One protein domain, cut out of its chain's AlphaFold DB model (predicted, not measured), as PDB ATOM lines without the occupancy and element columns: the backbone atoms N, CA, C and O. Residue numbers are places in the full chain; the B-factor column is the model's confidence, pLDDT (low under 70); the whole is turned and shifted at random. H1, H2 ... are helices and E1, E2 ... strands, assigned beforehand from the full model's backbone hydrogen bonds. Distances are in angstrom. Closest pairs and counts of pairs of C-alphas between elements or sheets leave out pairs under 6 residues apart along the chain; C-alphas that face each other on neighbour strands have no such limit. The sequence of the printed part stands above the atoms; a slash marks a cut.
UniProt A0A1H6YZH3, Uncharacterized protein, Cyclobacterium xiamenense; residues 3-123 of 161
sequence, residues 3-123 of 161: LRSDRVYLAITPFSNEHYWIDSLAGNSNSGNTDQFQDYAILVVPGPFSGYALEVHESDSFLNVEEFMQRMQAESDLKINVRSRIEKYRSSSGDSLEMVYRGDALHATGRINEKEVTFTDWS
ATOM      1  N   LEU A   3     139.298 152.800 120.013       79.06
ATOM      2  CA  LEU A   3     139.314 154.218 119.664       79.06
ATOM      3  C   LEU A   3     140.578 154.513 118.857       79.06
ATOM      4  O   LEU A   3     141.607 153.857 119.034       79.06
ATOM      5  N   ARG A   4     140.504 155.511 117.977       77.69
ATOM      6  CA  ARG A   4     141.642 155.936 117.159       77.69
ATOM      7  C   ARG A   4     141.786 157.447 117.133       77.69
ATOM      8  O   ARG A   4     140.795 158.174 117.153       77.69
ATOM      9  N   SER A   5     143.030 157.877 117.010       76.94
ATOM     10  CA  SER A   5     143.449 159.230 116.655       76.94
ATOM     11  C   SER A   5     144.541 159.144 115.585       76.94
ATOM     12  O   SER A   5     144.971 158.044 115.238       76.94
ATOM     13  N   ASP A   6     145.031 160.285 115.103       73.31
ATOM     14  CA  ASP A   6     146.062 160.339 114.056       73.31
ATOM     15  C   ASP A   6     147.404 159.702 114.453       73.31
ATOM     16  O   ASP A   6     148.221 159.418 113.582       73.31
ATOM     17  N   ARG A   7     147.670 159.530 115.755       76.06
ATOM     18  CA  ARG A   7     148.966 159.045 116.266       76.06
ATOM     19  C   ARG A   7     148.873 157.819 117.158       76.06
ATOM     20  O   ARG A   7     149.893 157.215 117.469       76.06
ATOM     21  N   VAL A   8     147.677 157.499 117.641       83.06
ATOM     22  CA  VAL A   8     147.491 156.524 118.715       83.06
ATOM     23  C   VAL A   8     146.230 155.719 118.477       83.06
ATOM     24  O   VAL A   8     145.170 156.281 118.170       83.06
ATOM     25  N   TYR A   9     146.339 154.417 118.704       85.62
ATOM     26  CA  TYR A   9     145.221 153.499 118.827       85.62
ATOM     27  C   TYR A   9     145.048 153.058 120.277       85.62
ATOM     28  O   TYR A   9     146.020 152.825 120.997       85.62
ATOM     29  N   LEU A  10     143.790 152.971 120.708       84.81
ATOM     30  CA  LEU A  10     143.422 152.573 122.057       84.81
ATOM     31  C   LEU A  10     142.502 151.358 121.994       84.81
ATOM     32  O   LEU A  10     141.505 151.362 121.265       84.81
ATOM     33  N   ALA A  11     142.799 150.346 122.800       89.25
ATOM     34  CA  ALA A  11     141.908 149.228 123.064       89.25
ATOM     35  C   ALA A  11     141.444 149.296 124.517       89.25
ATOM     36  O   ALA A  11     142.250 149.324 125.442       89.25
ATOM     37  N   ILE A  12     140.128 149.342 124.706       88.69
ATOM     38  CA  ILE A  12     139.491 149.349 126.022       88.69
ATOM     39  C   ILE A  12     138.759 148.024 126.191       88.69
ATOM     40  O   ILE A  12     137.834 147.729 125.422       88.69
ATOM     41  N   THR A  13     139.132 147.261 127.213       91.38
ATOM     42  CA  THR A  13     138.508 145.980 127.560       91.38
ATOM     43  C   THR A  13     137.818 146.109 128.917       91.38
ATOM     44  O   THR A  13     138.486 146.002 129.944       91.38
ATOM     45  N   PRO A  14     136.498 146.369 128.953       89.75
ATOM     46  CA  PRO A  14     135.730 146.368 130.193       89.75
ATOM     47  C   PRO A  14     135.789 145.002 130.871       89.75
ATOM     48  O   PRO A  14     135.735 143.972 130.201       89.75
ATOM     49  N   PHE A  15     135.830 144.986 132.200       87.94
ATOM     50  CA  PHE A  15     135.834 143.742 132.976       87.94
ATOM     51  C   PHE A  15     134.431 143.168 133.228       87.94
ATOM     52  O   PHE A  15     134.221 142.298 134.064       87.94
ATOM     53  N   SER A  16     133.447 143.632 132.463       83.00
ATOM     54  CA  SER A  16     132.104 143.073 132.421       83.00
ATOM     55  C   SER A  16     131.586 143.111 130.991       83.00
ATOM     56  O   SER A  16     131.818 144.065 130.245       83.00
ATOM     57  N   ASN A  17     130.846 142.069 130.616       79.75
ATOM     58  CA  ASN A  17     130.122 142.047 129.346       79.75
ATOM     59  C   ASN A  17     128.979 143.067 129.343       79.75
ATOM     60  O   ASN A  17     128.584 143.547 128.284       79.75
ATOM     61  N   GLU A  18     128.477 143.427 130.524       83.75
ATOM     62  CA  GLU A  18     127.554 144.536 130.700       83.75
ATOM     63  C   GLU A  18     128.372 145.813 130.883       83.75
ATOM     64  O   GLU A  18     129.082 145.973 131.873       83.75
ATOM     65  N   HIS A  19     128.298 146.718 129.913       85.50
ATOM     66  CA  HIS A  19     128.880 148.052 129.998       85.50
ATOM     67  C   HIS A  19     128.108 149.011 129.097       85.50
ATOM     68  O   HIS A  19     127.498 148.600 128.110       85.50
ATOM     69  N   TYR A  20     128.126 150.293 129.442       83.69
ATOM     70  CA  TYR A  20     127.508 151.339 128.635       83.69
ATOM     71  C   TYR A  20     128.219 152.673 128.834       83.69
ATOM     72  O   TYR A  20     128.855 152.911 129.862       83.69
ATOM     73  N   TRP A  21     128.102 153.538 127.835       79.62
ATOM     74  CA  TRP A  21     128.589 154.906 127.909       79.62
ATOM     75  C   TRP A  21     127.468 155.831 128.363       79.62
ATOM     76  O   TRP A  21     126.326 155.710 127.916       79.62
ATOM     77  N   ILE A  22     127.801 156.747 129.263       76.94
ATOM     78  CA  ILE A  22     127.011 157.946 129.508       76.94
ATOM     79  C   ILE A  22     127.720 159.062 128.756       76.94
ATOM     80  O   ILE A  22     128.777 159.536 129.184       76.94
ATOM     81  N   ASP A  23     127.138 159.445 127.627       65.44
ATOM     82  CA  ASP A  23     127.569 160.621 126.890       65.44
ATOM     83  C   ASP A  23     126.973 161.871 127.539       65.44
ATOM     84  O   ASP A  23     125.816 161.888 127.977       65.44
ATOM     85  N   SER A  24     127.763 162.940 127.576       56.38
ATOM     86  CA  SER A  24     127.255 164.289 127.790       56.38
ATOM     87  C   SER A  24     126.211 164.590 126.709       56.38
ATOM     88  O   SER A  24     126.525 164.826 125.541       56.38
ATOM     89  N   LEU A  25     124.933 164.531 127.081       52.62
ATOM     90  CA  LEU A  25     123.854 165.028 126.241       52.62
ATOM     91  C   LEU A  25     124.000 166.548 126.161       52.62
ATOM     92  O   LEU A  25     123.514 167.268 127.036       52.62
ATOM     93  N   ALA A  26     124.638 167.034 125.099       45.41
ATOM     94  CA  ALA A  26     124.534 168.428 124.702       45.41
ATOM     95  C   ALA A  26     123.041 168.765 124.519       45.41
ATOM     96  O   ALA A  26     122.436 168.410 123.509       45.41
ATOM     97  N   GLY A  27     122.423 169.395 125.524       44.50
ATOM     98  CA  GLY A  27     121.068 169.939 125.406       44.50
ATOM     99  C   GLY A  27     120.105 169.761 126.582       44.50
ATOM    100  O   GLY A  27     119.042 170.370 126.535       44.50
ATOM    101  N   ASN A  28     120.427 169.012 127.642       41.03
ATOM    102  CA  ASN A  28     119.553 168.958 128.823       41.03
ATOM    103  C   ASN A  28     120.113 169.811 129.960       41.03
ATOM    104  O   ASN A  28     120.925 169.356 130.763       41.03
ATOM    105  N   SER A  29     119.619 171.050 130.048       41.81
ATOM    106  CA  SER A  29     119.770 171.926 131.209       41.81
ATOM    107  C   SER A  29     119.005 171.349 132.409       41.81
ATOM    108  O   SER A  29     117.938 171.838 132.785       41.81
ATOM    109  N   ASN A  30     119.524 170.279 133.002       41.38
ATOM    110  CA  ASN A  30     119.120 169.859 134.335       41.38
ATOM    111  C   ASN A  30     119.935 170.673 135.336       41.38
ATOM    112  O   ASN A  30     121.161 170.706 135.289       41.38
ATOM    113  N   SER A  31     119.236 171.374 136.224       41.41
ATOM    114  CA  SER A  31     119.754 172.387 137.146       41.41
ATOM    115  C   SER A  31     120.580 171.812 138.309       41.41
ATOM    116  O   SER A  31     120.342 172.146 139.471       41.41
ATOM    117  N   GLY A  32     121.539 170.931 138.030       45.75
ATOM    118  CA  GLY A  32     122.435 170.375 139.036       45.75
ATOM    119  C   GLY A  32     123.740 169.877 138.432       45.75
ATOM    120  O   GLY A  32     123.737 168.825 137.817       45.75
ATOM    121  N   ASN A  33     124.832 170.621 138.649       45.44
ATOM    122  CA  ASN A  33     126.259 170.248 138.541       45.44
ATOM    123  C   ASN A  33     126.737 169.327 137.387       45.44
ATOM    124  O   ASN A  33     127.854 168.823 137.441       45.44
ATOM    125  N   THR A  34     125.960 169.137 136.324       45.62
ATOM    126  CA  THR A  34     126.330 168.334 135.148       45.62
ATOM    127  C   THR A  34     127.187 169.096 134.138       45.62
ATOM    128  O   THR A  34     127.754 168.478 133.244       45.62
ATOM    129  N   ASP A  35     127.363 170.411 134.309       44.69
ATOM    130  CA  ASP A  35     128.178 171.243 133.410       44.69
ATOM    131  C   ASP A  35     129.676 170.899 133.420       44.69
ATOM    132  O   ASP A  35     130.384 171.232 132.476       44.69
ATOM    133  N   GLN A  36     130.177 170.191 134.436       47.16
ATOM    134  CA  GLN A  36     131.594 169.797 134.513       47.16
ATOM    135  C   GLN A  36     131.939 168.556 133.676       47.16
ATOM    136  O   GLN A  36     133.115 168.238 133.519       47.16
ATOM    137  N   PHE A  37     130.936 167.859 133.134       47.72
ATOM    138  CA  PHE A  37     131.131 166.626 132.367       47.72
ATOM    139  C   PHE A  37     130.866 166.798 130.874       47.72
ATOM    140  O   PHE A  37     130.824 165.802 130.160       47.72
ATOM    141  N   GLN A  38     130.703 168.036 130.386       48.56
ATOM    142  CA  GLN A  38     130.300 168.260 128.996       48.56
ATOM    143  C   GLN A  38     131.301 167.703 127.966       48.56
ATOM    144  O   GLN A  38     130.874 167.273 126.895       48.56
ATOM    145  N   ASP A  39     132.582 167.616 128.339       58.28
ATOM    146  CA  ASP A  39     133.680 167.100 127.508       58.28
ATOM    147  C   ASP A  39     134.073 165.642 127.821       58.28
ATOM    148  O   ASP A  39     135.040 165.120 127.263       58.28
ATOM    149  N   TYR A  40     133.361 164.971 128.732       59.84
ATOM    150  CA  TYR A  40     133.729 163.642 129.215       59.84
ATOM    151  C   TYR A  40     132.677 162.599 128.831       59.84
ATOM    152  O   TYR A  40     131.486 162.770 129.079       59.84
ATOM    153  N   ALA A  41     133.140 161.476 128.286       66.94
ATOM    154  CA  ALA A  41     132.347 160.258 128.185       66.94
ATOM    155  C   ALA A  41     132.644 159.378 129.403       66.94
ATOM    156  O   ALA A  41     133.808 159.120 129.726       66.94
ATOM    157  N   ILE A  42     131.601 158.917 130.094       74.06
ATOM    158  CA  ILE A  42     131.748 158.054 131.270       74.06
ATOM    159  C   ILE A  42     131.448 156.617 130.860       74.06
ATOM    160  O   ILE A  42     130.321 156.299 130.485       74.06
ATOM    161  N   LEU A  43     132.442 155.734 130.970       77.88
ATOM    162  CA  LEU A  43     132.234 154.293 130.834       77.88
ATOM    163  C   LEU A  43     131.736 153.724 132.160       77.88
ATOM    164  O   LEU A  43     132.452 153.750 133.162       77.88
ATOM    165  N   VAL A  44     130.535 153.157 132.153       79.12
ATOM    166  CA  VAL A  44     129.979 152.441 133.299       79.12
ATOM    167  C   VAL A  44     130.104 150.941 133.061       79.12
ATOM    168  O   VAL A  44     129.605 150.418 132.065       79.12
ATOM    169  N   VAL A  45     130.754 150.247 133.997       82.69
ATOM    170  CA  VAL A  45     130.953 148.789 133.985       82.69
ATOM    171  C   VAL A  45     130.263 148.202 135.223       82.69
ATOM    172  O   VAL A  45     130.884 148.127 136.285       82.69
ATOM    173  N   PRO A  46     128.958 147.881 135.154       74.44
ATOM    174  CA  PRO A  46     128.240 147.273 136.267       74.44
ATOM    175  C   PRO A  46     128.703 145.838 136.528       74.44
ATOM    176  O   PRO A  46     128.994 145.070 135.607       74.44
ATOM    177  N   GLY A  47     128.695 145.454 137.802       75.50
ATOM    178  CA  GLY A  47     128.907 144.072 138.199       75.50
ATOM    179  C   GLY A  47     129.594 143.912 139.551       75.50
ATOM    180  O   GLY A  47     129.894 144.892 140.234       75.50
ATOM    181  N   PRO A  48     129.853 142.654 139.949       72.88
ATOM    182  CA  PRO A  48     130.665 142.337 141.125       72.88
ATOM    183  C   PRO A  48     132.151 142.666 140.925       72.88
ATOM    184  O   PRO A  48     132.925 142.607 141.878       72.88
ATOM    185  N   PHE A  49     132.524 142.995 139.691       78.19
ATOM    186  CA  PHE A  49     133.841 143.419 139.280       78.19
ATOM    187  C   PHE A  49     133.737 144.794 138.638       78.19
ATOM    188  O   PHE A  49     132.782 145.065 137.908       78.19
ATOM    189  N   SER A  50     134.699 145.662 138.922       72.75
ATOM    190  CA  SER A  50     134.696 147.033 138.427       72.75
ATOM    191  C   SER A  50     136.048 147.354 137.824       72.75
ATOM    192  O   SER A  50     137.059 147.324 138.522       72.75
ATOM    193  N   GLY A  51     136.063 147.728 136.552       78.88
ATOM    194  CA  GLY A  51     137.281 148.179 135.902       78.88
ATOM    195  C   GLY A  51     137.275 147.939 134.405       78.88
ATOM    196  O   GLY A  51     136.312 147.441 133.816       78.88
ATOM    197  N   TYR A  52     138.380 148.332 133.798       85.88
ATOM    198  CA  TYR A  52     138.697 148.094 132.405       85.88
ATOM    199  C   TYR A  52     140.217 148.015 132.266       85.88
ATOM    200  O   TYR A  52     140.950 148.634 133.038       85.88
ATOM    201  N   ALA A  53     140.688 147.288 131.260       88.50
ATOM    202  CA  ALA A  53     142.047 147.432 130.765       88.50
ATOM    203  C   ALA A  53     142.069 148.467 129.640       88.50
ATOM    204  O   ALA A  53     141.141 148.529 128.829       88.50
ATOM    205  N   LEU A  54     143.132 149.268 129.604       88.00
ATOM    206  CA  LEU A  54     143.417 150.194 128.521       88.00
ATOM    207  C   LEU A  54     144.797 149.872 127.952       88.00
ATOM    208  O   LEU A  54     145.798 149.992 128.653       88.00
ATOM    209  N   GLU A  55     144.836 149.502 126.678       89.94
ATOM    210  CA  GLU A  55     146.069 149.361 125.908       89.94
ATOM    211  C   GLU A  55     146.188 150.521 124.932       89.94
ATOM    212  O   GLU A  55     145.232 150.862 124.232       89.94
ATOM    213  N   VAL A  56     147.363 151.145 124.913       87.12
ATOM    214  CA  VAL A  56     147.657 152.332 124.114       87.12
ATOM    215  C   VAL A  56     148.867 152.023 123.252       87.12
ATOM    216  O   VAL A  56     149.918 151.660 123.775       87.12
ATOM    217  N   HIS A  57     148.719 152.178 121.940       87.25
ATOM    218  CA  HIS A  57     149.794 151.930 120.990       87.25
ATOM    219  C   HIS A  57     149.934 153.078 119.999       87.25
ATOM    220  O   HIS A  57     148.939 153.680 119.590       87.25
ATOM    221  N   GLU A  58     151.165 153.348 119.576       88.25
ATOM    222  CA  GLU A  58     151.432 154.270 118.475       88.25
ATOM    223  C   GLU A  58     150.861 153.695 117.172       88.25
ATOM    224  O   GLU A  58     150.959 152.496 116.898       88.25
ATOM    225  N   SER A  59     150.208 154.539 116.374       85.81
ATOM    226  CA  SER A  59     149.521 154.097 115.154       85.81
ATOM    227  C   SER A  59     150.480 153.595 114.073       85.81
ATOM    228  O   SER A  59     150.071 152.806 113.231       85.81
ATOM    229  N   ASP A  60     151.736 154.044 114.091       92.81
ATOM    230  CA  ASP A  60     152.803 153.642 113.165       92.81
ATOM    231  C   ASP A  60     153.411 152.265 113.485       92.81
ATOM    232  O   ASP A  60     154.111 151.689 112.653       92.81
ATOM    233  N   SER A  61     153.083 151.692 114.647       91.81
ATOM    234  CA  SER A  61     153.387 150.298 114.990       91.81
ATOM    235  C   SER A  61     152.514 149.289 114.226       91.81
ATOM    236  O   SER A  61     152.673 148.082 114.412       91.81
ATOM    237  N   PHE A  62     151.583 149.772 113.395       92.69
ATOM    238  CA  PHE A  62     150.615 148.987 112.633       92.69
ATOM    239  C   PHE A  62     150.475 149.536 111.211       92.69
ATOM    240  O   PHE A  62     150.592 150.736 110.971       92.69
ATOM    241  N   LEU A  63     150.157 148.668 110.256       94.81
ATOM    242  CA  LEU A  63     149.847 149.040 108.878       94.81
ATOM    243  C   LEU A  63     148.532 149.822 108.786       94.81
ATOM    244  O   LEU A  63     148.394 150.704 107.938       94.81
ATOM    245  N   ASN A  64     147.544 149.472 109.613       92.56
ATOM    246  CA  ASN A  64     146.226 150.106 109.664       92.56
ATOM    247  C   ASN A  64     145.481 149.766 110.970       92.56
ATOM    248  O   ASN A  64     145.964 149.005 111.812       92.56
ATOM    249  N   VAL A  65     144.295 150.356 111.152       90.31
ATOM    250  CA  VAL A  65     143.472 150.142 112.353       90.31
ATOM    251  C   VAL A  65     142.899 148.722 112.411       90.31
ATOM    252  O   VAL A  65     142.714 148.185 113.500       90.31
ATOM    253  N   GLU A  66     142.641 148.090 111.267       95.50
ATOM    254  CA  GLU A  66     142.121 146.727 111.201       95.50
ATOM    255  C   GLU A  66     143.140 145.711 111.731       95.50
ATOM    256  O   GLU A  66     142.773 144.840 112.518       95.50
ATOM    257  N   GLU A  67     144.417 145.853 111.368       96.12
ATOM    258  CA  GLU A  67     145.511 145.040 111.909       96.12
ATOM    259  C   GLU A  67     145.633 145.227 113.423       96.12
ATOM    260  O   GLU A  67     145.721 144.244 114.161       96.12
ATOM    261  N   PHE A  68     145.572 146.474 113.901       94.62
ATOM    262  CA  PHE A  68     145.548 146.765 115.332       94.62
ATOM    263  C   PHE A  68     144.401 146.029 116.034       94.62
ATOM    264  O   PHE A  68     144.634 145.294 116.994       94.62
ATOM    265  N   MET A  69     143.170 146.162 115.535       95.00
ATOM    266  CA  MET A  69     141.999 145.505 116.119       95.00
ATOM    267  C   MET A  69     142.144 143.980 116.138       95.00
ATOM    268  O   MET A  69     141.851 143.357 117.159       95.00
ATOM    269  N   GLN A  70     142.616 143.383 115.040       96.12
ATOM    270  CA  GLN A  70     142.844 141.938 114.945       96.12
ATOM    271  C   GLN A  70     143.901 141.468 115.942       96.12
ATOM    272  O   GLN A  70     143.680 140.477 116.636       96.12
ATOM    273  N   ARG A  71     145.018 142.197 116.065       95.31
ATOM    274  CA  ARG A  71     146.072 141.876 117.030       95.31
ATOM    275  C   ARG A  71     145.549 141.932 118.460       95.31
ATOM    276  O   ARG A  71     145.730 140.977 119.208       95.31
ATOM    277  N   MET A  72     144.854 143.008 118.831       95.38
ATOM    278  CA  MET A  72     144.298 143.144 120.179       95.38
ATOM    279  C   MET A  72     143.312 142.018 120.501       95.38
ATOM    280  O   MET A  72     143.362 141.478 121.600       95.38
ATOM    281  N   GLN A  73     142.452 141.636 119.551       94.06
ATOM    282  CA  GLN A  73     141.499 140.529 119.716       94.06
ATOM    283  C   GLN A  73     142.172 139.154 119.812       94.06
ATOM    284  O   GLN A  73     141.626 138.262 120.455       94.06
ATOM    285  N   ALA A  74     143.312 138.965 119.147       94.88
ATOM    286  CA  ALA A  74     144.029 137.694 119.133       94.88
ATOM    287  C   ALA A  74     144.960 137.517 120.342       94.88
ATOM    288  O   ALA A  74     145.134 136.398 120.822       94.88
ATOM    289  N   GLU A  75     145.584 138.599 120.810       95.50
ATOM    290  CA  GLU A  75     146.674 138.539 121.789       95.50
ATOM    291  C   GLU A  75     146.263 138.976 123.198       95.50
ATOM    292  O   GLU A  75     146.874 138.521 124.171       95.50
ATOM    293  N   SER A  76     145.235 139.821 123.312       94.62
ATOM    294  CA  SER A  76     144.724 140.281 124.605       94.62
ATOM    295  C   SER A  76     143.614 139.357 125.092       94.62
ATOM    296  O   SER A  76     142.740 138.958 124.325       94.62
ATOM    297  N   ASP A  77     143.630 139.020 126.377       95.12
ATOM    298  CA  ASP A  77     142.730 138.015 126.940       95.12
ATOM    299  C   ASP A  77     142.273 138.411 128.345       95.12
ATOM    300  O   ASP A  77     143.087 138.739 129.209       95.12
ATOM    301  N   LEU A  78     140.964 138.353 128.578       93.31
ATOM    302  CA  LEU A  78     140.336 138.629 129.864       93.31
ATOM    303  C   LEU A  78     139.669 137.356 130.387       93.31
ATOM    304  O   LEU A  78     138.744 136.818 129.781       93.31
ATOM    305  N   LYS A  79     140.079 136.922 131.578       93.06
ATOM    306  CA  LYS A  79     139.485 135.790 132.291       93.06
ATOM    307  C   LYS A  79     138.899 136.251 133.608       93.06
ATOM    308  O   LYS A  79     139.617 136.739 134.476       93.06
ATOM    309  N   ILE A  80     137.607 136.005 133.786       89.75
ATOM    310  CA  ILE A  80     136.879 136.334 135.010       89.75
ATOM    311  C   ILE A  80     136.458 135.036 135.693       89.75
ATOM    312  O   ILE A  80     135.778 134.195 135.107       89.75
ATOM    313  N   ASN A  81     136.828 134.879 136.960       89.81
ATOM    314  CA  ASN A  81     136.329 133.816 137.818       89.81
ATOM    315  C   ASN A  81     135.407 134.408 138.885       89.81
ATOM    316  O   ASN A  81     135.851 134.884 139.930       89.81
ATOM    317  N   VAL A  82     134.100 134.319 138.629       85.50
ATOM    318  CA  VAL A  82     133.045 134.833 139.518       85.50
ATOM    319  C   VAL A  82     133.091 134.184 140.905       85.50
ATOM    320  O   VAL A  82     132.880 134.854 141.914       85.50
ATOM    321  N   ARG A  83     133.406 132.883 140.980       86.50
ATOM    322  CA  ARG A  83     133.394 132.123 142.239       86.50
ATOM    323  C   ARG A  83     134.538 132.529 143.162       86.50
ATOM    324  O   ARG A  83     134.312 132.709 144.355       86.50
ATOM    325  N   SER A  84     135.752 132.643 142.624       87.75
ATOM    326  CA  SER A  84     136.924 133.067 143.399       87.75
ATOM    327  C   SER A  84     137.077 134.582 143.474       87.75
ATOM    328  O   SER A  84     137.945 135.049 144.202       87.75
ATOM    329  N   ARG A  85     136.255 135.337 142.733       88.31
ATOM    330  CA  ARG A  85     136.335 136.795 142.598       88.31
ATOM    331  C   ARG A  85     137.707 137.272 142.114       88.31
ATOM    332  O   ARG A  85     138.276 138.217 142.656       88.31
ATOM    333  N   ILE A  86     138.237 136.584 141.105       90.88
ATOM    334  CA  ILE A  86     139.540 136.889 140.505       90.88
ATOM    335  C   ILE A  86     139.341 137.255 139.043       90.88
ATOM    336  O   ILE A  86     138.660 136.532 138.315       90.88
ATOM    337  N   GLU A  87     140.004 138.319 138.618       90.56
ATOM    338  CA  GLU A  87     140.108 138.732 137.226       90.56
ATOM    339  C   GLU A  87     141.557 138.658 136.789       90.56
ATOM    340  O   GLU A  87     142.464 139.017 137.540       90.56
ATOM    341  N   LYS A  88     141.782 138.164 135.578       93.75
ATOM    342  CA  LYS A  88     143.101 138.131 134.962       93.75
ATOM    343  C   LYS A  88     143.008 138.736 133.585       93.75
ATOM    344  O   LYS A  88     142.186 138.299 132.786       93.75
ATOM    345  N   TYR A  89     143.870 139.697 133.316       94.06
ATOM    346  CA  TYR A  89     144.014 140.297 132.009       94.06
ATOM    347  C   TYR A  89     145.423 140.046 131.495       94.06
ATOM    348  O   TYR A  89     146.393 140.219 132.230       94.06
ATOM    349  N   ARG A  90     145.545 139.639 130.239       96.12
ATOM    350  CA  ARG A  90     146.811 139.615 129.517       96.12
ATOM    351  C   ARG A  90     146.718 140.627 128.391       96.12
ATOM    352  O   ARG A  90     145.780 140.552 127.606       96.12
ATOM    353  N   SER A  91     147.665 141.554 128.337       94.19
ATOM    354  CA  SER A  91     147.759 142.524 127.247       94.19
ATOM    355  C   SER A  91     148.360 141.897 125.991       94.19
ATOM    356  O   SER A  91     149.067 140.883 126.070       94.19
ATOM    357  N   SER A  92     148.164 142.551 124.850       92.75
ATOM    358  CA  SER A  92     148.815 142.186 123.587       92.75
ATOM    359  C   SER A  92     150.348 142.215 123.673       92.75
ATOM    360  O   SER A  92     151.039 141.407 123.056       92.75
ATOM    361  N   SER A  93     150.903 143.103 124.503       89.38
ATOM    362  CA  SER A  93     152.350 143.210 124.736       89.38
ATOM    363  C   SER A  93     152.920 142.082 125.609       89.38
ATOM    364  O   SER A  93     154.133 141.890 125.667       89.38
ATOM    365  N   GLY A  94     152.051 141.300 126.256       91.62
ATOM    366  CA  GLY A  94     152.418 140.172 127.105       91.62
ATOM    367  C   GLY A  94     152.379 140.454 128.605       91.62
ATOM    368  O   GLY A  94     152.494 139.497 129.374       91.62
ATOM    369  N   ASP A  95     152.151 141.705 129.021       91.31
ATOM    370  CA  ASP A  95     151.937 142.039 130.431       91.31
ATOM    371  C   ASP A  95     150.695 141.339 130.986       91.31
ATOM    372  O   ASP A  95     149.687 141.176 130.294       91.31
ATOM    373  N   SER A  96     150.763 140.954 132.256       93.62
ATOM    374  CA  SER A  96     149.688 140.273 132.971       93.62
ATOM    375  C   SER A  96     149.233 141.084 134.174       93.62
ATOM    376  O   SER A  96     150.040 141.496 135.000       93.62
ATOM    377  N   LEU A  97     147.928 141.286 134.286       91.12
ATOM    378  CA  LEU A  97     147.258 141.874 135.433       91.12
ATOM    379  C   LEU A  97     146.418 140.789 136.108       91.12
ATOM    380  O   LEU A  97     145.667 140.074 135.451       91.12
ATOM    381  N   GLU A  98     146.517 140.681 137.424       92.25
ATOM    382  CA  GLU A  98     145.605 139.904 138.262       92.25
ATOM    383  C   GLU A  98     144.940 140.858 139.250       92.25
ATOM    384  O   GLU A  98     145.636 141.628 139.905       92.25
ATOM    385  N   MET A  99     143.616 140.798 139.374       89.69
ATOM    386  CA  MET A  99     142.844 141.526 140.376       89.69
ATOM    387  C   MET A  99     142.032 140.553 141.223       89.69
ATOM    388  O   MET A  99     141.393 139.641 140.700       89.69
ATOM    389  N   VAL A 100     142.045 140.745 142.539       89.88
ATOM    390  CA  VAL A 100     141.339 139.891 143.500       89.88
ATOM    391  C   VAL A 100     140.401 140.747 144.338       89.88
ATOM    392  O   VAL A 100     140.834 141.622 145.088       89.88
ATOM    393  N   TYR A 101     139.105 140.469 144.240       84.62
ATOM    394  CA  TYR A 101     138.062 141.218 144.929       84.62
ATOM    395  C   TYR A 101     137.613 140.455 146.165       84.62
ATOM    396  O   TYR A 101     137.208 139.293 146.098       84.62
ATOM    397  N   ARG A 102     137.628 141.126 147.314       79.31
ATOM    398  CA  ARG A 102     137.194 140.529 148.578       79.31
ATOM    399  C   ARG A 102     135.927 141.205 149.077       79.31
ATOM    400  O   ARG A 102     135.733 142.394 148.878       79.31
ATOM    401  N   GLY A 103     135.052 140.442 149.729       75.19
ATOM    402  CA  GLY A 103     133.805 140.985 150.285       75.19
ATOM    403  C   GLY A 103     133.999 141.887 151.509       75.19
ATOM    404  O   GLY A 103     133.050 142.530 151.937       75.19
ATOM    405  N   ASP A 104     135.205 141.916 152.072       74.31
ATOM    406  CA  ASP A 104     135.589 142.669 153.264       74.31
ATOM    407  C   ASP A 104     136.510 143.865 152.953       74.31
ATOM    408  O   ASP A 104     137.007 144.514 153.872       74.31
ATOM    409  N   ALA A 105     136.743 144.164 151.671       66.31
ATOM    410  CA  ALA A 105     137.569 145.275 151.213       66.31
ATOM    411  C   ALA A 105     136.789 146.158 150.229       66.31
ATOM    412  O   ALA A 105     135.982 145.668 149.443       66.31
ATOM    413  N   LEU A 106     137.039 147.470 150.272       66.50
ATOM    414  CA  LEU A 106     136.411 148.438 149.361       66.50
ATOM    415  C   LEU A 106     137.066 148.466 147.971       66.50
ATOM    416  O   LEU A 106     136.471 148.985 147.034       66.50
ATOM    417  N   HIS A 107     138.281 147.930 147.842       73.25
ATOM    418  CA  HIS A 107     139.038 147.854 146.595       73.25
ATOM    419  C   HIS A 107     139.574 146.437 146.377       73.25
ATOM    420  O   HIS A 107     139.798 145.689 147.333       73.25
ATOM    421  N   ALA A 108     139.793 146.073 145.113       80.25
ATOM    422  CA  ALA A 108     140.525 144.862 144.767       80.25
ATOM    423  C   ALA A 108     142.004 145.005 145.142       80.25
ATOM    424  O   ALA A 108     142.553 146.103 145.087       80.25
ATOM    425  N   THR A 109     142.667 143.902 145.474       85.44
ATOM    426  CA  THR A 109     144.134 143.843 145.423       85.44
ATOM    427  C   THR A 109     144.568 143.466 144.016       85.44
ATOM    428  O   THR A 109     143.788 142.871 143.270       85.44
ATOM    429  N   GLY A 110     145.795 143.814 143.623       87.19
ATOM    430  CA  GLY A 110     146.223 143.599 142.248       87.19
ATOM    431  C   GLY A 110     147.696 143.282 142.108       87.19
ATOM    432  O   GLY A 110     148.502 143.583 142.986       87.19
ATOM    433  N   ARG A 111     148.043 142.641 140.996       90.06
ATOM    434  CA  ARG A 111     149.419 142.349 140.595       90.06
ATOM    435  C   ARG A 111     149.591 142.650 139.121       90.06
ATOM    436  O   ARG A 111     148.756 142.222 138.334       90.06
ATOM    437  N   ILE A 112     150.679 143.319 138.761       88.38
ATOM    438  CA  ILE A 112     151.123 143.462 137.374       88.38
ATOM    439  C   ILE A 112     152.433 142.698 137.241       88.38
ATOM    440  O   ILE A 112     153.380 142.980 137.973       88.38
ATOM    441  N   ASN A 113     152.488 141.726 136.332       90.62
ATOM    442  CA  ASN A 113     153.653 140.867 136.112       90.62
ATOM    443  C   ASN A 113     154.173 140.271 137.426       90.62
ATOM    444  O   ASN A 113     155.338 140.431 137.780       90.62
ATOM    445  N   GLU A 114     153.261 139.655 138.186       90.25
ATOM    446  CA  GLU A 114     153.490 139.048 139.511       90.25
ATOM    447  C   GLU A 114     153.860 140.030 140.636       90.25
ATOM    448  O   GLU A 114     153.760 139.685 141.816       90.25
ATOM    449  N   LYS A 115     154.207 141.275 140.307       88.38
ATOM    450  CA  LYS A 115     154.505 142.319 141.279       88.38
ATOM    451  C   LYS A 115     153.214 142.910 141.824       88.38
ATOM    452  O   LYS A 115     152.376 143.401 141.070       88.38
ATOM    453  N   GLU A 116     153.064 142.880 143.142       87.12
ATOM    454  CA  GLU A 116     151.919 143.479 143.821       87.12
ATOM    455  C   GLU A 116     151.829 144.981 143.538       87.12
ATOM    456  O   GLU A 116     152.812 145.720 143.633       87.12
ATOM    457  N   VAL A 117     150.628 145.409 143.167       75.56
ATOM    458  CA  VAL A 117     150.251 146.808 143.033       75.56
ATOM    459  C   VAL A 117     149.512 147.165 144.307       75.56
ATOM    460  O   VAL A 117     148.368 146.762 144.525       75.56
ATOM    461  N   THR A 118     150.189 147.892 145.184       64.75
ATOM    462  CA  THR A 118     149.571 148.374 146.411       64.75
ATOM    463  C   THR A 118     148.702 149.583 146.076       64.75
ATOM    464  O   THR A 118     149.185 150.698 145.896       64.75
ATOM    465  N   PHE A 119     147.392 149.360 145.985       57.84
ATOM    466  CA  PHE A 119     146.419 150.421 145.706       57.84
ATOM    467  C   PHE A 119     146.201 151.390 146.880       57.84
ATOM    468  O   PHE A 119     145.472 152.363 146.725       57.84
ATOM    469  N   THR A 120     146.831 151.165 148.041       55.00
ATOM    470  CA  THR A 120     146.822 152.133 149.156       55.00
ATOM    471  C   THR A 120     147.634 153.386 148.853       55.00
ATOM    472  O   THR A 120     147.389 154.413 149.478       55.00
ATOM    473  N   ASP A 121     148.561 153.298 147.892       50.22
ATOM    474  CA  ASP A 121     149.520 154.359 147.569       50.22
ATOM    475  C   ASP A 121     149.266 154.972 146.180       50.22
ATOM    476  O   ASP A 121     149.996 155.865 145.743       50.22
ATOM    477  N   TRP A 122     148.210 154.535 145.475       44.34
ATOM    478  CA  TRP A 122     147.627 155.381 144.435       44.34
ATOM    479  C   TRP A 122     147.192 156.673 145.115       44.34
ATOM    480  O   TRP A 122     146.669 156.616 146.223       44.34
ATOM    481  N   SER A 123     147.502 157.801 144.466       40.66
ATOM    482  CA  SER A 123     147.238 159.185 144.878       40.66
ATOM    483  C   SER A 123     146.160 159.319 145.963       40.66
ATOM    484  O   SER A 123     145.131 158.654 145.848       40.66
TER     485      SER A 123
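This is residues 3 to 123 of the 161 residues of an uncharacterized protein of Cyclobacterium xiamenense (UniProt A0A1H6YZH3). A five-strand antiparallel sheet, E5 to E9, stands beside one end of a two-strand ribbon, E1 and E4; H2 packs on E1. From this body a shorter ribbon, E2 and E3, leads out to a loop holding H1, of which residues 27 to 33 stick out. The printed part has 121 residues with two named helices and nine named strands, in the order E1 E2 H1 E3 E4 H2 E5 E6 E7 E8 E9; the class is mixed, helices and strands, with under half of the residues in named elements. The whole is loose, with a radius of gyration of the C-alphas of 17.1 A, and spans 47 by 47 by 28 A.

E1, residues 8 to 14, begins at C-alpha 8, (147.491, 156.524, 118.715), and is 19.3 A long. E2 is residues 20 to 22, H1 residues 34 to 37 and E3 residues 42 to 44. E4, residues 52 to 58, is 19.9 A long. H2, residues 65 to 75, is 15.3 A long and begins at (143.472, 150.142, 112.353). E5, residues 77 to 81, E6, residues 86 to 90, and E7, residues 96 to 100, measure 13.3, 13.5 and 13.4 A. E8 is residues 109 to 112, and E9, residues 115 to 117, ends at (150.251, 146.808, 143.033).

E1 and E4 are antiparallel neighbours at 166 degrees, with N 11 and O 55 2.9 A apart, within hydrogen-bond range. Residues 3 to 4 pair antiparallel with residues 9 to 10 of E1. The closest C-alphas of E1 and H2 are those of Ala 11 and Met 72, 7.1 A apart. E2 and E3 are antiparallel, with N 22 and O 42 at 2.8 A; both are apart from H2. E5 to E9 form a meander, each strand the antiparallel neighbour of the one before, with E5 and E9 as edge strands; each successive pair is a hairpin. Across it, N 79 and O 88, N 87 and O 99, and N 100 and O 109 are each 2.8 A apart, and N 112 and O 115 2.9 A. The closest C-alphas of E4 and E6, Ala 53 and Tyr 89, are 7.5 A apart. Every O i to N i+4 pair of H2 is within range; H1 is too short for one.

The C-alphas farthest apart, Ser 29 and Glu 114, are 47.8 A apart. The printed part has no cut, and the link from E2 to H1, 11 residues, is long. The mean pLDDT of the printed part is 78.9; residues 23 to 41, 105 to 106 and 118 to 123 are under 70.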